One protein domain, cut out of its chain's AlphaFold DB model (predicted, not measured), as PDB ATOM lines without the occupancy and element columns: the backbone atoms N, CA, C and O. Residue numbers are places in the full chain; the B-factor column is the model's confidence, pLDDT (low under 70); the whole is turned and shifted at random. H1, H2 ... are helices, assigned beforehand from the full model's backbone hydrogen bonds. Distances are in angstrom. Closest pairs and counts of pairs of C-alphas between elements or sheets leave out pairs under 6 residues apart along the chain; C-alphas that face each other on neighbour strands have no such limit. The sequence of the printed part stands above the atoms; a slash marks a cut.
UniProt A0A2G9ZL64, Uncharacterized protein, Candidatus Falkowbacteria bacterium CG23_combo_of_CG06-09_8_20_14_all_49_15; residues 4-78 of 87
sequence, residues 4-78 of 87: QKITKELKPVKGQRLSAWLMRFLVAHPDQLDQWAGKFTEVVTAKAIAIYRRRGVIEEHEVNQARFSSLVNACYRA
ATOM      1  N   GLN A   4     -16.617 -14.431  32.717       55.41
ATOM      2  CA  GLN A   4     -17.511 -15.417  33.321       55.41
ATOM      3  C   GLN A   4     -17.138 -16.854  32.933       55.41
ATOM      4  O   GLN A   4     -17.225 -17.741  33.782       55.41
ATOM      5  N   LYS A   5     -16.646 -17.087  31.704       59.59
ATOM      6  CA  LYS A   5     -16.209 -18.418  31.247       59.59
ATOM      7  C   LYS A   5     -14.979 -18.918  31.999       59.59
ATOM      8  O   LYS A   5     -14.943 -20.088  32.361       59.59
ATOM      9  N   ILE A   6     -14.016 -18.039  32.283       58.75
ATOM     10  CA  ILE A   6     -12.794 -18.385  33.034       58.75
ATOM     11  C   ILE A   6     -13.132 -18.658  34.504       58.75
ATOM     12  O   ILE A   6     -12.559 -19.540  35.133       58.75
ATOM     13  N   THR A   7     -14.116 -17.946  35.053       57.88
ATOM     14  CA  THR A   7     -14.544 -18.130  36.445       57.88
ATOM     15  C   THR A   7     -15.601 -19.217  36.649       57.88
ATOM     16  O   THR A   7     -16.082 -19.378  37.768       57.88
ATOM     17  N   LYS A   8     -15.976 -19.962  35.600       60.66
ATOM     18  CA  LYS A   8     -17.077 -20.944  35.629       60.66
ATOM     19  C   LYS A   8     -16.848 -22.082  36.631       60.66
ATOM     20  O   LYS A   8     -17.807 -22.607  37.183       60.66
ATOM     21  N   GLU A   9     -15.589 -22.436  36.880       61.94
ATOM     22  CA  GLU A   9     -15.201 -23.472  37.850       61.94
ATOM     23  C   GLU A   9     -15.220 -22.972  39.304       61.94
ATOM     24  O   GLU A   9     -15.188 -23.757  40.253       61.94
ATOM     25  N   LEU A  10     -15.304 -21.656  39.510       63.50
ATOM     26  CA  LEU A  10     -15.431 -21.062  40.833       63.50
ATOM     27  C   LEU A  10     -16.904 -21.012  41.243       63.50
ATOM     28  O   LEU A  10     -17.794 -20.805  40.421       63.50
ATOM     29  N   LYS A  11     -17.175 -21.110  42.554       70.06
ATOM     30  CA  LYS A  11     -18.519 -20.830  43.090       70.06
ATOM     31  C   LYS A  11     -19.009 -19.477  42.532       70.06
ATOM     32  O   LYS A  11     -18.234 -18.519  42.612       70.06
ATOM     33  N   PRO A  12     -20.265 -19.352  42.058       69.44
ATOM     34  CA  PRO A  12     -20.732 -18.196  41.278       69.44
ATOM     35  C   PRO A  12     -20.374 -16.831  41.883       69.44
ATOM     36  O   PRO A  12     -19.839 -15.957  41.206       69.44
ATOM     37  N   VAL A  13     -20.558 -16.678  43.198       74.06
ATOM     38  CA  VAL A  13     -20.249 -15.441  43.937       74.06
ATOM     39  C   VAL A  13     -18.748 -15.119  43.947       74.06
ATOM     40  O   VAL A  13     -18.356 -13.958  43.840       74.06
ATOM     41  N   LYS A  14     -17.883 -16.133  44.072       68.94
ATOM     42  CA  LYS A  14     -16.422 -15.947  44.043       68.94
ATOM     43  C   LYS A  14     -15.945 -15.591  42.637       68.94
ATOM     44  O   LYS A  14     -15.108 -14.704  42.501       68.94
ATOM     45  N   GLY A  15     -16.517 -16.230  41.616       69.69
ATOM     46  CA  GLY A  15     -16.231 -15.925  40.216       69.69
ATOM     47  C   GLY A  15     -16.614 -14.495  39.836       69.69
ATOM     48  O   GLY A  15     -15.787 -13.756  39.309       69.69
ATOM     49  N   GLN A  16     -17.817 -14.053  40.211       72.81
ATOM     50  CA  GLN A  16     -18.266 -12.674  39.984       72.81
ATOM     51  C   GLN A  16     -17.373 -11.643  40.683       72.81
ATOM     52  O   GLN A  16     -16.992 -10.649  40.067       72.81
ATOM     53  N   ARG A  17     -16.982 -11.889  41.942       75.31
ATOM     54  CA  ARG A  17     -16.069 -10.993  42.676       75.31
ATOM     55  C   ARG A  17     -14.688 -10.916  42.032       75.31
ATOM     56  O   ARG A  17     -14.139  -9.826  41.923       75.31
ATOM     57  N   LEU A  18     -14.140 -12.051  41.599       75.50
ATOM     58  CA  LEU A  18     -12.846 -12.093  40.921       75.50
ATOM     59  C   LEU A  18     -12.901 -11.370  39.568       75.50
ATOM     60  O   LEU A  18     -12.015 -10.577  39.264       75.50
ATOM     61  N   SER A  19     -13.965 -11.592  38.795       75.88
ATOM     62  CA  SER A  19     -14.203 -10.909  37.522       75.88
ATOM     63  C   SER A  19     -14.302  -9.392  37.708       75.88
ATOM     64  O   SER A  19     -13.574  -8.641  37.061       75.88
ATOM     65  N   ALA A  20     -15.115  -8.932  38.665       76.25
ATOM     66  CA  ALA A  20     -15.233  -7.512  38.993       76.25
ATOM     67  C   ALA A  20     -13.895  -6.911  39.452       76.25
ATOM     68  O   ALA A  20     -13.558  -5.791  39.076       76.25
ATOM     69  N   TRP A  21     -13.107  -7.659  40.228       84.75
ATOM     70  CA  TRP A  21     -11.787  -7.225  40.679       84.75
ATOM     71  C   TRP A  21     -10.795  -7.077  39.514       84.75
ATOM     72  O   TRP A  21     -10.114  -6.053  39.450       84.75
ATOM     73  N   LEU A  22     -10.759  -8.043  38.584       82.25
ATOM     74  CA  LEU A  22      -9.898  -8.035  37.391       82.25
ATOM     75  C   LEU A  22     -10.287  -6.946  36.383       82.25
ATOM     76  O   LEU A  22      -9.409  -6.301  35.808       82.25
ATOM     77  N   MET A  23     -11.589  -6.699  36.207       82.38
ATOM     78  CA  MET A  23     -12.096  -5.668  35.294       82.38
ATOM     79  C   MET A  23     -11.514  -4.288  35.588       82.38
ATOM     80  O   MET A  23     -11.217  -3.557  34.650       82.38
ATOM     81  N   ARG A  24     -11.277  -3.949  36.863       86.81
ATOM     82  CA  ARG A  24     -10.704  -2.648  37.257       86.81
ATOM     83  C   ARG A  24      -9.362  -2.364  36.584       86.81
ATOM     84  O   ARG A  24      -9.094  -1.224  36.234       86.81
ATOM     85  N   PHE A  25      -8.541  -3.390  36.383       86.38
ATOM     86  CA  PHE A  25      -7.241  -3.245  35.734       86.38
ATOM     87  C   PHE A  25      -7.365  -3.266  34.206       86.38
ATOM     88  O   PHE A  25      -6.660  -2.543  33.511       86.38
ATOM     89  N   LEU A  26      -8.289  -4.067  33.669       83.12
ATOM     90  CA  LEU A  26      -8.517  -4.172  32.226       83.12
ATOM     91  C   LEU A  26      -9.159  -2.926  31.611       83.12
ATOM     92  O   LEU A  26      -9.061  -2.761  30.401       83.12
ATOM     93  N   VAL A  27      -9.794  -2.057  32.401       84.12
ATOM     94  CA  VAL A  27     -10.359  -0.778  31.923       84.12
ATOM     95  C   VAL A  27      -9.474   0.431  32.226       84.12
ATOM     96  O   VAL A  27      -9.709   1.506  31.687       84.12
ATOM     97  N   ALA A  28      -8.460   0.277  33.078       83.75
ATOM     98  CA  ALA A  28      -7.585   1.375  33.472       83.75
ATOM     99  C   ALA A  28      -6.682   1.833  32.321       83.75
ATOM    100  O   ALA A  28      -6.325   1.034  31.451       83.75
ATOM    101  N   HIS A  29      -6.287   3.107  32.313       83.50
ATOM    102  CA  HIS A  29      -5.318   3.633  31.346       83.50
ATOM    103  C   HIS A  29      -3.910   3.070  31.634       83.50
ATOM    104  O   HIS A  29      -3.598   2.823  32.801       83.50
ATOM    105  N   PRO A  30      -3.035   2.875  30.627       82.38
ATOM    106  CA  PRO A  30      -1.655   2.428  30.848       82.38
ATOM    107  C   PRO A  30      -0.903   3.200  31.944       82.38
ATOM    108  O   PRO A  30      -0.315   2.577  32.823       82.38
ATOM    109  N   ASP A  31      -1.026   4.530  31.977       85.19
ATOM    110  CA  ASP A  31      -0.363   5.362  32.996       85.19
ATOM    111  C   ASP A  31      -0.857   5.063  34.420       85.19
ATOM    112  O   ASP A  31      -0.092   5.105  35.383       85.19
ATOM    113  N   GLN A  32      -2.139   4.711  34.560       87.31
ATOM    114  CA  GLN A  32      -2.734   4.333  35.843       87.31
ATOM    115  C   GLN A  32      -2.260   2.950  36.298       87.31
ATOM    116  O   GLN A  32      -2.127   2.711  37.496       87.31
ATOM    117  N   LEU A  33      -2.005   2.034  35.358       86.94
ATOM    118  CA  LEU A  33      -1.479   0.702  35.663       86.94
ATOM    119  C   LEU A  33      -0.032   0.765  36.160       86.94
ATOM    120  O   LEU A  33       0.327   0.028  37.078       86.94
ATOM    121  N   ASP A  34       0.775   1.663  35.598       84.00
ATOM    122  CA  ASP A  34       2.169   1.851  36.010       84.00
ATOM    123  C   ASP A  34       2.300   2.511  37.385       84.00
ATOM    124  O   ASP A  34       3.219   2.197  38.145       84.00
ATOM    125  N   GLN A  35       1.351   3.382  37.730       89.88
ATOM    126  CA  GLN A  35       1.305   4.082  39.014       89.88
ATOM    127  C   GLN A  35       0.406   3.389  40.048       89.88
ATOM    128  O   GLN A  35       0.129   3.955  41.107       89.88
ATOM    129  N   TRP A  36      -0.068   2.170  39.765       91.38
ATOM    130  CA  TRP A  36      -1.040   1.500  40.622       91.38
ATOM    131  C   TRP A  36      -0.470   1.240  42.021       91.38
ATOM    132  O   TRP A  36       0.497   0.493  42.190       91.38
ATOM    133  N   ALA A  37      -1.116   1.815  43.034       89.00
ATOM    134  CA  ALA A  37      -0.776   1.645  44.442       89.00
ATOM    135  C   ALA A  37      -1.875   0.857  45.169       89.00
ATOM    136  O   ALA A  37      -3.064   1.041  44.914       89.00
ATOM    137  N   GLY A  38      -1.486  -0.042  46.076       88.44
ATOM    138  CA  GLY A  38      -2.430  -0.890  46.804       88.44
ATOM    139  C   GLY A  38      -1.768  -2.125  47.398       88.44
ATOM    140  O   GLY A  38      -0.579  -2.116  47.730       88.44
ATOM    141  N   LYS A  39      -2.536  -3.210  47.532       91.31
ATOM    142  CA  LYS A  39      -1.990  -4.487  48.015       91.31
ATOM    143  C   LYS A  39      -0.981  -5.046  47.015       91.31
ATOM    144  O   LYS A  39      -1.128  -4.852  45.812       91.31
ATOM    145  N   PHE A  40      -0.013  -5.825  47.502       86.44
ATOM    146  CA  PHE A  40       1.002  -6.468  46.658       86.44
ATOM    147  C   PHE A  40       0.397  -7.180  45.436       86.44
ATOM    148  O   PHE A  40       0.869  -7.001  44.318       86.44
ATOM    149  N   THR A  41      -0.695  -7.924  45.632       83.88
ATOM    150  CA  THR A  41      -1.402  -8.616  44.545       83.88
ATOM    151  C   THR A  41      -1.964  -7.659  43.496       83.88
ATOM    152  O   THR A  41      -1.863  -7.945  42.312       83.88
ATOM    153  N   GLU A  42      -2.502  -6.506  43.898       87.38
ATOM    154  CA  GLU A  42      -3.028  -5.496  42.974       87.38
ATOM    155  C   GLU A  42      -1.906  -4.855  42.155       87.38
ATOM    156  O   GLU A  42      -2.026  -4.742  40.938       87.38
ATOM    157  N   VAL A  43      -0.787  -4.513  42.801       89.00
ATOM    158  CA  VAL A  43       0.385  -3.923  42.135       89.00
ATOM    159  C   VAL A  43       0.987  -4.892  41.113       89.00
ATOM    160  O   VAL A  43       1.302  -4.501  39.989       89.00
ATOM    161  N   VAL A  44       1.132  -6.172  41.472       87.56
ATOM    162  CA  VAL A  44       1.664  -7.198  40.559       87.56
ATOM    163  C   VAL A  44       0.720  -7.425  39.379       87.56
ATOM    164  O   VAL A  44       1.178  -7.487  38.237       87.56
ATOM    165  N   THR A  45      -0.591  -7.505  39.622       87.56
ATOM    166  CA  THR A  45      -1.584  -7.671  38.554       87.56
ATOM    167  C   THR A  45      -1.615  -6.467  37.611       87.56
ATOM    168  O   THR A  45      -1.626  -6.665  36.396       87.56
ATOM    169  N   ALA A  46      -1.548  -5.239  38.132       86.94
ATOM    170  CA  ALA A  46      -1.483  -4.030  37.312       86.94
ATOM    171  C   ALA A  46      -0.242  -4.020  36.405       86.94
ATOM    172  O   ALA A  46      -0.366  -3.823  35.195       86.94
ATOM    173  N   LYS A  47       0.939  -4.345  36.955       87.25
ATOM    174  CA  LYS A  47       2.186  -4.468  36.180       87.25
ATOM    175  C   LYS A  47       2.105  -5.545  35.103       87.25
ATOM    176  O   LYS A  47       2.539  -5.315  33.977       87.25
ATOM    177  N   ALA A  48       1.549  -6.713  35.425       85.94
ATOM    178  CA  ALA A  48       1.382  -7.791  34.455       85.94
ATOM    179  C   ALA A  48       0.500  -7.341  33.278       85.94
ATOM    180  O   ALA A  48       0.874  -7.519  32.121       85.94
ATOM    181  N   ILE A  49      -0.627  -6.686  33.566       85.44
ATOM    182  CA  ILE A  49      -1.542  -6.174  32.538       85.44
ATOM    183  C   ILE A  49      -0.880  -5.071  31.706       85.44
ATOM    184  O   ILE A  49      -0.989  -5.102  30.481       85.44
ATOM    185  N   ALA A  50      -0.134  -4.153  32.328       84.44
ATOM    186  CA  ALA A  50       0.635  -3.137  31.609       84.44
ATOM    187  C   ALA A  50       1.641  -3.767  30.631       84.44
ATOM    188  O   ALA A  50       1.715  -3.361  29.471       84.44
ATOM    189  N   ILE A  51       2.369  -4.805  31.059       83.94
ATOM    190  CA  ILE A  51       3.301  -5.548  30.198       83.94
ATOM    191  C   ILE A  51       2.558  -6.216  29.035       83.94
ATOM    192  O   ILE A  51       3.012  -6.119  27.895       83.94
ATOM    193  N   TYR A  52       1.427  -6.877  29.294       81.12
ATOM    194  CA  TYR A  52       0.660  -7.552  28.242       81.12
ATOM    195  C   TYR A  52       0.088  -6.582  27.207       81.12
ATOM    196  O   TYR A  52       0.112  -6.906  26.020       81.12
ATOM    197  N   ARG A  53      -0.346  -5.387  27.624       79.94
ATOM    198  CA  ARG A  53      -0.769  -4.324  26.699       79.94
ATOM    199  C   ARG A  53       0.382  -3.767  25.877       79.94
ATOM    200  O   ARG A  53       0.291  -3.711  24.664       79.94
ATOM    201  N   ARG A  54       1.515  -3.432  26.506       80.50
ATOM    202  CA  ARG A  54       2.697  -2.955  25.757       80.50
ATOM    203  C   ARG A  54       3.183  -3.966  24.718       80.50
ATOM    204  O   ARG A  54       3.776  -3.577  23.721       80.50
ATOM    205  N   ARG A  55       2.961  -5.259  24.965       78.62
ATOM    206  CA  ARG A  55       3.303  -6.344  24.038       78.62
ATOM    207  C   ARG A  55       2.251  -6.585  22.950       78.62
ATOM    208  O   ARG A  55       2.457  -7.489  22.151       78.62
ATOM    209  N   GLY A  56       1.140  -5.849  22.924       74.19
ATOM    210  CA  GLY A  56       0.074  -6.034  21.937       74.19
ATOM    211  C   GLY A  56      -0.799  -7.271  22.169       74.19
ATOM    212  O   GLY A  56      -1.704  -7.534  21.389       74.19
ATOM    213  N   VAL A  57      -0.542  -8.058  23.221       72.88
ATOM    214  CA  VAL A  57      -1.173  -9.377  23.422       72.88
ATOM    215  C   VAL A  57      -2.660  -9.232  23.738       72.88
ATOM    216  O   VAL A  57      -3.466 -10.073  23.342       72.88
ATOM    217  N   ILE A  58      -3.032  -8.167  24.454       67.50
ATOM    218  CA  ILE A  58      -4.437  -7.898  24.778       67.50
ATOM    219  C   ILE A  58      -5.181  -7.434  23.525       67.50
ATOM    220  O   ILE A  58      -6.220  -8.016  23.212       67.50
ATOM    221  N   GLU A  59      -4.642  -6.471  22.769       69.69
ATOM    222  CA  GLU A  59      -5.289  -6.015  21.535       69.69
ATOM    223  C   GLU A  59      -5.360  -7.134  20.486       69.69
ATOM    224  O   GLU A  59      -6.394  -7.317  19.848       69.69
ATOM    225  N   GLU A  60      -4.306  -7.938  20.336       65.88
ATOM    226  CA  GLU A  60      -4.281  -9.073  19.411       65.88
ATOM    227  C   GLU A  60      -5.334 -10.128  19.784       65.88
ATOM    228  O   GLU A  60      -6.047 -10.640  18.915       65.88
ATOM    229  N   HIS A  61      -5.501 -10.418  21.077       65.88
ATOM    230  CA  HIS A  61      -6.544 -11.325  21.552       65.88
ATOM    231  C   HIS A  61      -7.956 -10.772  21.296       65.88
ATOM    232  O   HIS A  61      -8.831 -11.516  20.841       65.88
ATOM    233  N   GLU A  62      -8.188  -9.479  21.538       66.25
ATOM    234  CA  GLU A  62      -9.476  -8.825  21.274       66.25
ATOM    235  C   GLU A  62      -9.809  -8.788  19.778       66.25
ATOM    236  O   GLU A  62     -10.924  -9.145  19.384       66.25
ATOM    237  N   VAL A  63      -8.833  -8.453  18.930       68.69
ATOM    238  CA  VAL A  63      -8.966  -8.467  17.468       68.69
ATOM    239  C   VAL A  63      -9.263  -9.878  16.963       68.69
ATOM    240  O   VAL A  63     -10.167 -10.059  16.145       68.69
ATOM    241  N   ASN A  64      -8.564 -10.896  17.464       59.84
ATOM    242  CA  ASN A  64      -8.815 -12.285  17.081       59.84
ATOM    243  C   ASN A  64     -10.209 -12.761  17.518       59.84
ATOM    244  O   ASN A  64     -10.902 -13.427  16.745       59.84
ATOM    245  N   GLN A  65     -10.675 -12.361  18.705       67.56
ATOM    246  CA  GLN A  65     -12.028 -12.669  19.172       67.56
ATOM    247  C   GLN A  65     -13.107 -11.948  18.339       67.56
ATOM    248  O   GLN A  65     -14.119 -12.562  17.986       67.56
ATOM    249  N   ALA A  66     -12.886 -10.685  17.966       61.88
ATOM    250  CA  ALA A  66     -13.786  -9.921  17.101       61.88
ATOM    251  C   ALA A  66     -13.852 -10.495  15.673       61.88
ATOM    252  O   ALA A  66     -14.941 -10.642  15.108       61.88
ATOM    253  N   ARG A  67     -12.701 -10.887  15.108       56.69
ATOM    254  CA  ARG A  67     -12.608 -11.586  13.814       56.69
ATOM    255  C   ARG A  67     -13.371 -12.905  13.846       56.69
ATOM    256  O   ARG A  67     -14.178 -13.158  12.955       56.69
ATOM    257  N   PHE A  68     -13.182 -13.704  14.896       53.38
ATOM    258  CA  PHE A  68     -13.898 -14.966  15.073       53.38
ATOM    259  C   PHE A  68     -15.415 -14.758  15.191       53.38
ATOM    260  O   PHE A  68     -16.182 -15.426  14.502       53.38
ATOM    261  N   SER A  69     -15.870 -13.786  15.991       59.19
ATOM    262  CA  SER A  69     -17.302 -13.477  16.104       59.19
ATOM    263  C   SER A  69     -17.903 -12.998  14.779       59.19
ATOM    264  O   SER A  69     -19.049 -13.327  14.474       59.19
ATOM    265  N   SER A  70     -17.147 -12.232  13.991       59.75
ATOM    266  CA  SER A  70     -17.586 -11.756  12.674       59.75
ATOM    267  C   SER A  70     -17.704 -12.906  11.674       59.75
ATOM    268  O   SER A  70     -18.708 -12.995  10.972       59.75
ATOM    269  N   LEU A  71     -16.731 -13.824  11.668       50.66
ATOM    270  CA  LEU A  71     -16.757 -15.053  10.869       50.66
ATOM    271  C   LEU A  71     -17.957 -15.936  11.220       50.66
ATOM    272  O   LEU A  71     -18.691 -16.351  10.331       50.66
ATOM    273  N   VAL A  72     -18.202 -16.178  12.508       55.31
ATOM    274  CA  VAL A  72     -19.345 -16.983  12.962       55.31
ATOM    275  C   VAL A  72     -20.670 -16.348  12.527       55.31
ATOM    276  O   VAL A  72     -21.523 -17.032  11.964       55.31
ATOM    277  N   ASN A  73     -20.830 -15.033  12.704       58.06
ATOM    278  CA  ASN A  73     -22.023 -14.317  12.247       58.06
ATOM    279  C   ASN A  73     -22.187 -14.356  10.721       58.06
ATOM    280  O   ASN A  73     -23.313 -14.459  10.236       58.06
ATOM    281  N   ALA A  74     -21.089 -14.290   9.964       58.75
ATOM    282  CA  ALA A  74     -21.114 -14.441   8.513       58.75
ATOM    283  C   ALA A  74     -21.559 -15.854   8.107       58.75
ATOM    284  O   ALA A  74     -22.415 -15.983   7.237       58.75
ATOM    285  N   CYS A  75     -21.071 -16.897   8.782       53.94
ATOM    286  CA  CYS A  75     -21.483 -18.282   8.539       53.94
ATOM    287  C   CYS A  75     -22.969 -18.521   8.848       53.94
ATOM    288  O   CYS A  75     -23.646 -19.186   8.074       53.94
ATOM    289  N   TYR A  76     -23.507 -17.953   9.934       55.78
ATOM    290  CA  TYR A  76     -24.937 -18.076  10.258       55.78
ATOM    291  C   TYR A  76     -25.853 -17.281   9.317       55.78
ATOM    292  O   TYR A  76     -27.030 -17.609   9.190       55.78
ATOM    293  N   ARG A  77     -25.334 -16.231   8.674       60.16
ATOM    294  CA  ARG A  77     -26.062 -15.430   7.676       60.16
ATOM    295  C   ARG A  77     -25.836 -15.910   6.244       60.16
ATOM    296  O   ARG A  77     -26.479 -15.388   5.335       60.16
ATOM    297  N   ALA A  78     -24.924 -16.856   6.031       55.69
ATOM    298  CA  ALA A  78     -24.644 -17.382   4.709       55.69
ATOM    299  C   ALA A  78     -25.874 -18.157   4.204       55.69
ATOM    300  O   ALA A  78     -26.413 -18.995   4.936       55.69
TER     301      ALA A  78
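This is residues 4 to 78 of the 87 residues of an uncharacterized protein of Candidatus Falkowbacteria bacterium CG23_combo_of_CG06-09_8_20_14_all_49_15 (UniProt A0A2G9ZL64). Long helix H4 sticks out as a free arm from a small body, where H3 packs with short H2 and the end of H1, whose other end reaches away. The 75 printed residues include four named helices, H1 to H4 in chain order, and no named strand: all helix. The whole is loose, radius of gyration of the C-alphas 15.6 A, and flat, 50 by 33 by 14 A.

H4, residues 57 to 77, measures 30.1 A and ends at C-alpha 77 (-26.062, -15.430, 7.676). H3 is residues 40 to 54, 21.3 A; H2 residues 30 to 34, 6.4 A; H1 residues 12 to 26, 20.7 A, from C-alpha 12 (-20.732, -18.196, 41.278).

H4 is close to but not clearly touching H3, C-alphas of Ile 58 and Tyr 52 closest at 6.2 A, at a steep tilt of 66 degrees. H3 touches H2, closest C-alphas Ala 46 and Leu 33, 5.0 A. H1 touches H3 with residues 25 to 26 alone, closest C-alphas Phe 25 and Ala 46, 6.0 A, at a steep tilt of 56 degrees. H4 is apart from H1 and H2. Every O i to N i+4 pair is within hydrogen-bond range in H2, H3 and H4; in H1, 9 of 11.

The printed part has no cut; its three links are tight. Residues 59 to 78 stand free. Mean pLDDT of the printed part is 74.0; residues 4 to 10, 12, 14 to 15 and 58 to 78 are under 70.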